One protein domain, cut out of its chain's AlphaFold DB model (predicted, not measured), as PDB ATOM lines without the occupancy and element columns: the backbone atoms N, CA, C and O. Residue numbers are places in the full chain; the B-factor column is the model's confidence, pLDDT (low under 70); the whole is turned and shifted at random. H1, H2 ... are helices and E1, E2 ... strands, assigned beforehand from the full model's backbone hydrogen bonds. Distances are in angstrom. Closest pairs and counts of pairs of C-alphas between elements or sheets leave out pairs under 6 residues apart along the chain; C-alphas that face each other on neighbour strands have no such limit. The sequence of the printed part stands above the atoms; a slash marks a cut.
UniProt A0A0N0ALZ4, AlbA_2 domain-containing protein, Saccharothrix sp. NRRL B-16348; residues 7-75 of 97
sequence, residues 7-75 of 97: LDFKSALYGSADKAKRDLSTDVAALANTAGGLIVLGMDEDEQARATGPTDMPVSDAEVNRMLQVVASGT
ATOM      1  N   LEU A   7     -26.967  -9.856 -25.286       65.44
ATOM      2  CA  LEU A   7     -25.999  -9.002 -24.602       65.44
ATOM      3  C   LEU A   7     -26.223  -7.570 -25.082       65.44
ATOM      4  O   LEU A   7     -25.953  -7.268 -26.240       65.44
ATOM      5  N   ASP A   8     -26.673  -6.704 -24.182       67.25
ATOM      6  CA  ASP A   8     -26.802  -5.272 -24.438       67.25
ATOM      7  C   ASP A   8     -25.613  -4.569 -23.782       67.25
ATOM      8  O   ASP A   8     -25.407  -4.686 -22.569       67.25
ATOM      9  N   PHE A   9     -24.772  -3.888 -24.557       65.56
ATOM     10  CA  PHE A   9     -23.682  -3.114 -23.979       65.56
ATOM     11  C   PHE A   9     -24.055  -1.630 -23.982       65.56
ATOM     12  O   PHE A   9     -24.672  -1.105 -24.899       65.56
ATOM     13  N   LYS A  10     -23.687  -0.923 -22.914       68.88
ATOM     14  CA  LYS A  10     -23.907   0.522 -22.814       68.88
ATOM     15  C   LYS A  10     -22.632   1.211 -22.381       68.88
ATOM     16  O   LYS A  10     -22.096   0.950 -21.302       68.88
ATOM     17  N   SER A  11     -22.192   2.168 -23.190       59.84
ATOM     18  CA  SER A  11     -20.986   2.966 -22.944       59.84
ATOM     19  C   SER A  11     -21.149   4.003 -21.824       59.84
ATOM     20  O   SER A  11     -20.154   4.531 -21.334       59.84
ATOM     21  N   ALA A  12     -22.381   4.272 -21.371       65.19
ATOM     22  CA  ALA A  12     -22.693   5.250 -20.329       65.19
ATOM     23  C   ALA A  12     -23.511   4.655 -19.171       65.19
ATOM     24  O   ALA A  12     -24.352   3.775 -19.357       65.19
ATOM     25  N   LEU A  13     -23.296   5.181 -17.960       65.06
ATOM     26  CA  LEU A  13     -24.104   4.853 -16.783       65.06
ATOM     27  C   LEU A  13     -25.466   5.556 -16.834       65.06
ATOM     28  O   LEU A  13     -25.581   6.717 -17.232       65.06
ATOM     29  N   TYR A  14     -26.497   4.882 -16.325       72.00
ATOM     30  CA  TYR A  14     -27.800   5.499 -16.108       72.00
ATOM     31  C   TYR A  14     -27.720   6.582 -15.021       72.00
ATOM     32  O   TYR A  14     -27.477   6.312 -13.840       72.00
ATOM     33  N   GLY A  15     -27.957   7.832 -15.421       72.25
ATOM     34  CA  GLY A  15     -27.899   8.988 -14.527       72.25
ATOM     35  C   GLY A  15     -28.944   8.989 -13.399       72.25
ATOM     36  O   GLY A  15     -29.822   8.129 -13.309       72.25
ATOM     37  N   SER A  16     -28.863  10.002 -12.530       68.38
ATOM     38  CA  SER A  16     -29.715  10.191 -11.335       68.38
ATOM     39  C   SER A  16     -31.134  10.685 -11.576       68.38
ATOM     40  O   SER A  16     -31.976  10.589 -10.681       68.38
ATOM     41  N   ALA A  17     -31.417  11.167 -12.782       76.88
ATOM     42  CA  ALA A  17     -32.719  11.710 -13.137       76.88
ATOM     43  C   ALA A  17     -33.796  10.618 -13.244       76.88
ATOM     44  O   ALA A  17     -33.532   9.499 -13.680       76.88
ATOM     45  N   ASP A  18     -35.045  10.964 -12.935       75.69
ATOM     46  CA  ASP A  18     -36.167  10.014 -12.968       75.69
ATOM     47  C   ASP A  18     -36.431   9.438 -14.364       75.69
ATOM     48  O   ASP A  18     -36.853   8.290 -14.496       75.69
ATOM     49  N   LYS A  19     -36.098  10.194 -15.418       77.12
ATOM     50  CA  LYS A  19     -36.112   9.690 -16.797       77.12
ATOM     51  C   LYS A  19     -35.117   8.539 -16.981       77.12
ATOM     52  O   LYS A  19     -35.503   7.511 -17.520       77.12
ATOM     53  N   ALA A  20     -33.886   8.684 -16.492       75.50
ATOM     54  CA  ALA A  20     -32.848   7.656 -16.606       75.50
ATOM     55  C   ALA A  20     -33.181   6.407 -15.775       75.50
ATOM     56  O   ALA A  20     -32.936   5.290 -16.215       75.50
ATOM     57  N   LYS A  21     -33.818   6.581 -14.609       76.88
ATOM     58  CA  LYS A  21     -34.324   5.457 -13.805       76.88
ATOM     59  C   LYS A  21     -35.386   4.639 -14.547       76.88
ATOM     60  O   LYS A  21     -35.390   3.410 -14.478       76.88
ATOM     61  N   ARG A  22     -36.299   5.325 -15.243       77.88
ATOM     62  CA  ARG A  22     -37.365   4.673 -16.012       77.88
ATOM     63  C   ARG A  22     -36.826   3.991 -17.264       77.88
ATOM     64  O   ARG A  22     -37.307   2.917 -17.600       77.88
ATOM     65  N   ASP A  23     -35.819   4.584 -17.896       78.62
ATOM     66  CA  ASP A  23     -35.105   3.994 -19.028       78.62
ATOM     67  C   ASP A  23     -34.429   2.672 -18.631       78.62
ATOM     68  O   ASP A  23     -34.733   1.640 -19.215       78.62
ATOM     69  N   LEU A  24     -33.665   2.666 -17.528       75.81
ATOM     70  CA  LEU A  24     -33.065   1.451 -16.956       75.81
ATOM     71  C   LEU A  24     -34.110   0.366 -16.665       75.81
ATOM     72  O   LEU A  24     -33.912  -0.799 -16.988       75.81
ATOM     73  N   SER A  25     -35.239   0.742 -16.063       75.00
ATOM     74  CA  SER A  25     -36.301  -0.222 -15.745       75.00
ATOM     75  C   SER A  25     -36.984  -0.771 -17.003       75.00
ATOM     76  O   SER A  25     -37.380  -1.930 -17.028       75.00
ATOM     77  N   THR A  26     -37.120   0.054 -18.045       79.69
ATOM     78  CA  THR A  26     -37.719  -0.341 -19.329       79.69
ATOM     79  C   THR A  26     -36.816  -1.325 -20.061       79.69
ATOM     80  O   THR A  26     -37.299  -2.333 -20.562       79.69
ATOM     81  N   ASP A  27     -35.515  -1.055 -20.064       74.44
ATOM     82  CA  ASP A  27     -34.485  -1.891 -20.676       74.44
ATOM     83  C   ASP A  27     -34.403  -3.273 -20.003       74.44
ATOM     84  O   ASP A  27     -34.559  -4.307 -20.650       74.44
ATOM     85  N   VAL A  28     -34.343  -3.294 -18.664       72.62
ATOM     86  CA  VAL A  28     -34.386  -4.540 -17.879       72.62
ATOM     87  C   VAL A  28     -35.692  -5.306 -18.108       72.62
ATOM     88  O   VAL A  28     -35.676  -6.532 -18.222       72.62
ATOM     89  N   ALA A  29     -36.832  -4.612 -18.188       71.56
ATOM     90  CA  ALA A  29     -38.111  -5.253 -18.473       71.56
ATOM     91  C   ALA A  29     -38.167  -5.828 -19.895       71.56
ATOM     92  O   ALA A  29     -38.761  -6.886 -20.090       71.56
ATOM     93  N   ALA A  30     -37.566  -5.167 -20.886       72.06
ATOM     94  CA  ALA A  30     -37.503  -5.675 -22.253       72.06
ATOM     95  C   ALA A  30     -36.715  -6.992 -22.312       72.06
ATOM     96  O   ALA A  30     -37.254  -7.985 -22.797       72.06
ATOM     97  N   LEU A  31     -35.524  -7.036 -21.705       69.25
ATOM     98  CA  LEU A  31     -34.698  -8.249 -21.622       69.25
ATOM     99  C   LEU A  31     -35.388  -9.381 -20.853       69.25
ATOM    100  O   LEU A  31     -35.340 -10.541 -21.258       69.25
ATOM    101  N   ALA A  32     -36.074  -9.059 -19.753       68.19
ATOM    102  CA  ALA A  32     -36.820 -10.052 -18.983       68.19
ATOM    103  C   ALA A  32     -37.988 -10.680 -19.773       68.19
ATOM    104  O   ALA A  32     -38.381 -11.804 -19.470       68.19
ATOM    105  N   ASN A  33     -38.543  -9.973 -20.765       68.69
ATOM    106  CA  ASN A  33     -39.702 -10.420 -21.543       68.69
ATOM    107  C   ASN A  33     -39.349 -11.201 -22.824       68.69
ATOM    108  O   ASN A  33     -40.232 -11.862 -23.368       68.69
ATOM    109  N   THR A  34     -38.115 -11.126 -23.330       63.38
ATOM    110  CA  THR A  34     -37.712 -11.759 -24.602       63.38
ATOM    111  C   THR A  34     -37.103 -13.148 -24.399       63.38
ATOM    112  O   THR A  34     -37.630 -14.124 -24.930       63.38
ATOM    113  N   ALA A  35     -36.039 -13.261 -23.601       58.56
ATOM    114  CA  ALA A  35     -35.399 -14.538 -23.246       58.56
ATOM    115  C   ALA A  35     -34.571 -14.474 -21.942       58.56
ATOM    116  O   ALA A  35     -33.987 -15.476 -21.522       58.56
ATOM    117  N   GLY A  36     -34.531 -13.314 -21.276       63.00
ATOM    118  CA  GLY A  36     -33.445 -12.951 -20.366       63.00
ATOM    119  C   GLY A  36     -32.252 -12.369 -21.137       63.00
ATOM    120  O   GLY A  36     -32.228 -12.379 -22.361       63.00
ATOM    121  N   GLY A  37     -31.260 -11.844 -20.419       67.62
ATOM    122  CA  GLY A  37     -30.076 -11.247 -21.040       67.62
ATOM    123  C   GLY A  37     -29.159 -10.573 -20.027       67.62
ATOM    124  O   GLY A  37     -29.395 -10.642 -18.814       67.62
ATOM    125  N   LEU A  38     -28.094  -9.941 -20.516       68.19
ATOM    126  CA  LEU A  38     -27.122  -9.225 -19.690       68.19
ATOM    127  C   LEU A  38     -26.908  -7.815 -20.238       68.19
ATOM    128  O   LEU A  38     -26.465  -7.664 -21.371       68.19
ATOM    129  N   ILE A  39     -27.131  -6.805 -19.393       71.88
ATOM    130  CA  ILE A  39     -26.714  -5.429 -19.680       71.88
ATOM    131  C   ILE A  39     -25.301  -5.234 -19.135       71.88
ATOM    132  O   ILE A  39     -25.067  -5.372 -17.928       71.88
ATOM    133  N   VAL A  40     -24.356  -4.891 -20.003       70.00
ATOM    134  CA  VAL A  40     -22.968  -4.613 -19.639       70.00
ATOM    135  C   VAL A  40     -22.700  -3.116 -19.755       70.00
ATOM    136  O   VAL A  40     -22.521  -2.566 -20.838       70.00
ATOM    137  N   LEU A  41     -22.633  -2.452 -18.605       72.81
ATOM    138  CA  LEU A  41     -22.294  -1.033 -18.507       72.81
ATOM    139  C   LEU A  41     -20.772  -0.831 -18.564       72.81
ATOM    140  O   LEU A  41     -20.024  -1.555 -17.903       72.81
ATOM    141  N   GLY A  42     -20.318   0.188 -19.292       67.94
ATOM    142  CA  GLY A  42     -18.893   0.518 -19.426       67.94
ATOM    143  C   GLY A  42     -18.164  -0.318 -20.466       67.94
ATOM    144  O   GLY A  42     -16.971  -0.575 -20.311       67.94
ATOM    145  N   MET A  43     -18.871  -0.760 -21.501       68.06
ATOM    146  CA  MET A  43     -18.281  -1.371 -22.687       68.06
ATOM    147  C   MET A  43     -18.612  -0.512 -23.901       68.06
ATOM    148  O   MET A  43     -19.747  -0.063 -24.054       68.06
ATOM    149  N   ASP A  44     -17.602  -0.289 -24.730       67.56
ATOM    150  CA  ASP A  44     -17.762   0.259 -26.068       67.56
ATOM    151  C   ASP A  44     -18.170  -0.862 -27.034       67.56
ATOM    152  O   ASP A  44     -17.817  -2.034 -26.832       67.56
ATOM    153  N   GLU A  45     -18.927  -0.501 -28.066       71.44
ATOM    154  CA  GLU A  45     -19.440  -1.425 -29.071       71.44
ATOM    155  C   GLU A  45     -19.050  -0.996 -30.478       71.44
ATOM    156  O   GLU A  45     -19.059   0.187 -30.813       71.44
ATOM    157  N   ASP A  46     -18.788  -1.989 -31.325       69.31
ATOM    158  CA  ASP A  46     -18.696  -1.802 -32.771       69.31
ATOM    159  C   ASP A  46     -20.093  -1.727 -33.410       69.31
ATOM    160  O   ASP A  46     -21.097  -2.104 -32.804       69.31
ATOM    161  N   GLU A  47     -20.158  -1.360 -34.691       67.12
ATOM    162  CA  GLU A  47     -21.382  -1.293 -35.510       67.12
ATOM    163  C   GLU A  47     -22.196  -2.607 -35.551       67.12
ATOM    164  O   GLU A  47     -23.347  -2.627 -35.986       67.12
ATOM    165  N   GLN A  48     -21.604  -3.712 -35.096       70.56
ATOM    166  CA  GLN A  48     -22.218  -5.036 -34.978       70.56
ATOM    167  C   GLN A  48     -22.637  -5.407 -33.539       70.56
ATOM    168  O   GLN A  48     -22.842  -6.594 -33.283       70.56
ATOM    169  N   ALA A  49     -22.716  -4.446 -32.605       66.19
ATOM    170  CA  ALA A  49     -23.027  -4.672 -31.182       66.19
ATOM    171  C   ALA A  49     -22.061  -5.669 -30.504       66.19
ATOM    172  O   ALA A  49     -22.434  -6.548 -29.726       66.19
ATOM    173  N   ARG A  50     -20.777  -5.590 -30.871       69.25
ATOM    174  CA  ARG A  50     -19.710  -6.419 -30.293       69.25
ATOM    175  C   ARG A  50     -18.848  -5.566 -29.385       69.25
ATOM    176  O   ARG A  50     -18.402  -4.510 -29.816       69.25
ATOM    177  N   ALA A  51     -18.540  -6.074 -28.195       69.31
ATOM    178  CA  ALA A  51     -17.633  -5.411 -27.263       69.31
ATOM    179  C   ALA A  51     -16.252  -5.156 -27.898       69.31
ATOM    180  O   ALA A  51     -15.516  -6.100 -28.201       69.31
ATOM    181  N   THR A  52     -15.894  -3.885 -28.070       69.69
ATOM    182  CA  THR A  52     -14.598  -3.432 -28.613       69.69
ATOM    183  C   THR A  52     -13.587  -3.165 -27.504       69.69
ATOM    184  O   THR A  52     -12.386  -3.370 -27.694       69.69
ATOM    185  N   GLY A  53     -14.052  -2.767 -26.317       67.00
ATOM    186  CA  GLY A  53     -13.197  -2.553 -25.155       67.00
ATOM    187  C   GLY A  53     -13.911  -1.910 -23.965       67.00
ATOM    188  O   GLY A  53     -15.031  -1.418 -24.094       67.00
ATOM    189  N   PRO A  54     -13.277  -1.911 -22.780       59.66
ATOM    190  CA  PRO A  54     -13.827  -1.253 -21.604       59.66
ATOM    191  C   PRO A  54     -13.763   0.274 -21.749       59.66
ATOM    192  O   PRO A  54     -12.707   0.835 -22.043       59.66
ATOM    193  N   THR A  55     -14.875   0.950 -21.474       70.38
ATOM    194  CA  THR A  55     -14.918   2.401 -21.272       70.38
ATOM    195  C   THR A  55     -14.562   2.706 -19.820       70.38
ATOM    196  O   THR A  55     -15.161   2.142 -18.901       70.38
ATOM    197  N   ASP A  56     -13.600   3.603 -19.597       57.38
ATOM    198  CA  ASP A  56     -13.253   4.048 -18.247       57.38
ATOM    199  C   ASP A  56     -14.426   4.841 -17.658       57.38
ATOM    200  O   ASP A  56     -14.714   5.970 -18.058       57.38
ATOM    201  N   MET A  57     -15.158   4.205 -16.744       62.81
ATOM    202  CA  MET A  57     -16.270   4.816 -16.030       62.81
ATOM    203  C   MET A  57     -16.068   4.664 -14.524       62.81
ATOM    204  O   MET A  57     -15.724   3.571 -14.062       62.81
ATOM    205  N   PRO A  58     -16.328   5.721 -13.729       60.88
ATOM    206  CA  PRO A  58     -16.225   5.663 -12.278       60.88
ATOM    207  C   PRO A  58     -17.404   4.870 -11.693       60.88
ATOM    208  O   PRO A  58     -18.344   5.429 -11.130       60.88
ATOM    209  N   VAL A  59     -17.369   3.546 -11.827       65.38
ATOM    210  CA  VAL A  59     -18.349   2.650 -11.205       65.38
ATOM    211  C   VAL A  59     -17.952   2.448  -9.747       65.38
ATOM    212  O   VAL A  59     -17.108   1.618  -9.426       65.38
ATOM    213  N   SER A  60     -18.550   3.237  -8.856       72.06
ATOM    214  CA  SER A  60     -18.442   3.024  -7.407       72.06
ATOM    215  C   SER A  60     -19.507   2.036  -6.924       72.06
ATOM    216  O   SER A  60     -20.607   1.995  -7.477       72.06
ATOM    217  N   ASP A  61     -19.254   1.313  -5.830       70.75
ATOM    218  CA  ASP A  61     -20.240   0.424  -5.190       70.75
ATOM    219  C   ASP A  61     -21.561   1.140  -4.862       70.75
ATOM    220  O   ASP A  61     -22.640   0.554  -4.959       70.75
ATOM    221  N   ALA A  62     -21.490   2.431  -4.521       73.25
ATOM    222  CA  ALA A  62     -22.657   3.279  -4.294       73.25
ATOM    223  C   ALA A  62     -23.537   3.422  -5.549       73.25
ATOM    224  O   ALA A  62     -24.762   3.415  -5.443       73.25
ATOM    225  N   GLU A  63     -22.923   3.511  -6.730       72.25
ATOM    226  CA  GLU A  63     -23.630   3.614  -8.007       72.25
ATOM    227  C   GLU A  63     -24.263   2.269  -8.385       72.25
ATOM    228  O   GLU A  63     -25.429   2.216  -8.771       72.25
ATOM    229  N   VAL A  64     -23.548   1.160  -8.158       76.44
ATOM    230  CA  VAL A  64     -24.093  -0.197  -8.343       76.44
ATOM    231  C   VAL A  64     -25.307  -0.420  -7.439       76.44
ATOM    232  O   VAL A  64     -26.356  -0.868  -7.903       76.44
ATOM    233  N   ASN A  65     -25.202  -0.064  -6.157       75.31
ATOM    234  CA  ASN A  65     -26.306  -0.195  -5.208       75.31
ATOM    235  C   ASN A  65     -27.489   0.705  -5.598       75.31
ATOM    236  O   ASN A  65     -28.640   0.277  -5.577       75.31
ATOM    237  N   ARG A  66     -27.219   1.931  -6.053       79.00
ATOM    238  CA  ARG A  66     -28.258   2.831  -6.556       79.00
ATOM    239  C   ARG A  66     -29.006   2.233  -7.751       79.00
ATOM    240  O   ARG A  66     -30.236   2.266  -7.760       79.00
ATOM    241  N   MET A  67     -28.299   1.689  -8.741       75.56
ATOM    242  CA  MET A  67     -28.926   1.042  -9.902       75.56
ATOM    243  C   MET A  67     -29.760  -0.170  -9.484       75.56
ATOM    244  O   MET A  67     -30.895  -0.315  -9.931       75.56
ATOM    245  N   LEU A  68     -29.249  -0.976  -8.551       74.50
ATOM    246  CA  LEU A  68     -29.985  -2.089  -7.952       74.50
ATOM    247  C   LEU A  68     -31.300  -1.647  -7.305       74.50
ATOM    248  O   LEU A  68     -32.335  -2.257  -7.556       74.50
ATOM    249  N   GLN A  69     -31.279  -0.573  -6.513       77.94
ATOM    250  CA  GLN A  69     -32.483  -0.024  -5.880       77.94
ATOM    251  C   GLN A  69     -33.511   0.459  -6.912       77.94
ATOM    252  O   GLN A  69     -34.715   0.273  -6.723       77.94
ATOM    253  N   VAL A  70     -33.051   1.057  -8.015       79.06
ATOM    254  CA  VAL A  70     -33.919   1.510  -9.110       79.06
ATOM    255  C   VAL A  70     -34.586   0.327  -9.803       79.06
ATOM    256  O   VAL A  70     -35.803   0.333  -9.953       79.06
ATOM    257  N   VAL A  71     -33.816  -0.700 -10.167       75.44
ATOM    258  CA  VAL A  71     -34.344  -1.909 -10.817       75.44
ATOM    259  C   VAL A  71     -35.313  -2.637  -9.887       75.44
ATOM    260  O   VAL A  71     -36.421  -2.967 -10.300       75.44
ATOM    261  N   ALA A  72     -34.954  -2.799  -8.612       73.94
ATOM    262  CA  ALA A  72     -35.812  -3.406  -7.598       73.94
ATOM    263  C   ALA A  72     -37.144  -2.662  -7.402       73.94
ATOM    264  O   ALA A  72     -38.164  -3.287  -7.126       73.94
ATOM    265  N   SER A  73     -37.140  -1.332  -7.540       74.56
ATOM    266  CA  SER A  73     -38.348  -0.507  -7.405       74.56
ATOM    267  C   SER A  73     -39.164  -0.415  -8.698       74.56
ATOM    268  O   SER A  73     -40.364  -0.157  -8.643       74.56
ATOM    269  N   GLY A  74     -38.517  -0.560  -9.857       67.00
ATOM    270  CA  GLY A  74     -39.110  -0.328 -11.176       67.00
ATOM    271  C   GLY A  74     -39.488  -1.589 -11.952       67.00
ATOM    272  O   GLY A  74     -40.214  -1.486 -12.937       67.00
ATOM    273  N   THR A  75     -39.023  -2.766 -11.525       65.12
ATOM    274  CA  THR A  75     -39.279  -4.046 -12.199       65.12
ATOM    275  C   THR A  75     -39.674  -5.127 -11.196       65.12
ATOM    276  O   THR A  75     -39.120  -5.213 -10.100       65.12
TER     277      THR A  75
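This is residues 7 to 75 of the 97 residues of the protein "AlbA_2 domain-containing protein" of Saccharothrix sp. NRRL B-16348 (UniProt A0A0N0ALZ4). A short parallel pair of strands, E1 and E2, stands between the long helix H1 on one side and the small hairpin of E3 and E4 on the other, and a second helix, H2, packs steeply on residues 21 to 28 of H1, away from the strand pair. The printed part has 69 residues, with two named helices and four named strands in the order E1, H1, E2, E3, E4, H2, of mixed class. It is compact, with a radius of gyration of the C-alphas of 12.3 A, and spans 32 by 30 by 19 A.

Find C-alpha 7 at (-25.999, -9.002, -24.602), where E1, residues 7 to 10, begins. H1, residues 18 to 34, then runs 24.7 A from C-alpha 18 at (-36.167, 10.014, -12.968). E2 is residues 37 to 41, 13.1 A long; E3 is residues 43 to 45 and E4 residues 51 to 54. H2, residues 61 to 74, runs 19.8 A to C-alpha 74 at (-39.110, -0.328, -11.176).

Look at N 8 and O 38, 3.0 A apart, within hydrogen-bond range between the parallel neighbours E1 and E2. E1, H1 and E2 form a strand-helix-strand unit, two parallel neighbour strands with a helix between, and its crossover is right-handed. H1 comes closest to E2 at the C-alphas of Leu 31 and Gly 37, 5.5 A. H2 touches H1, closest at the C-alphas of Ser 25 and Gly 74, 5.4 A, at a steep tilt of 69 degrees, only just short of about perpendicular, the same way. In the hairpin of E3 and E4, antiparallel, N 44 and O 53 are 2.9 A apart, within hydrogen-bond range. E2 and E3 meet only through their link; the closest C-alphas of E1 and E3 are those of Phe 9 and Met 43, 5.8 A. H2 is apart from E1, E2 and E3. In H1 and H2 every O i to N i+4 pair is within hydrogen-bond range.

The C-alphas farthest apart are those of Glu 47 and Ser 73, 32.8 A. The printed part has no cut, and no link is long. The mean pLDDT of the printed part is 70.3; 33 residues are under 70, among them 7 to 13 and 31 to 38.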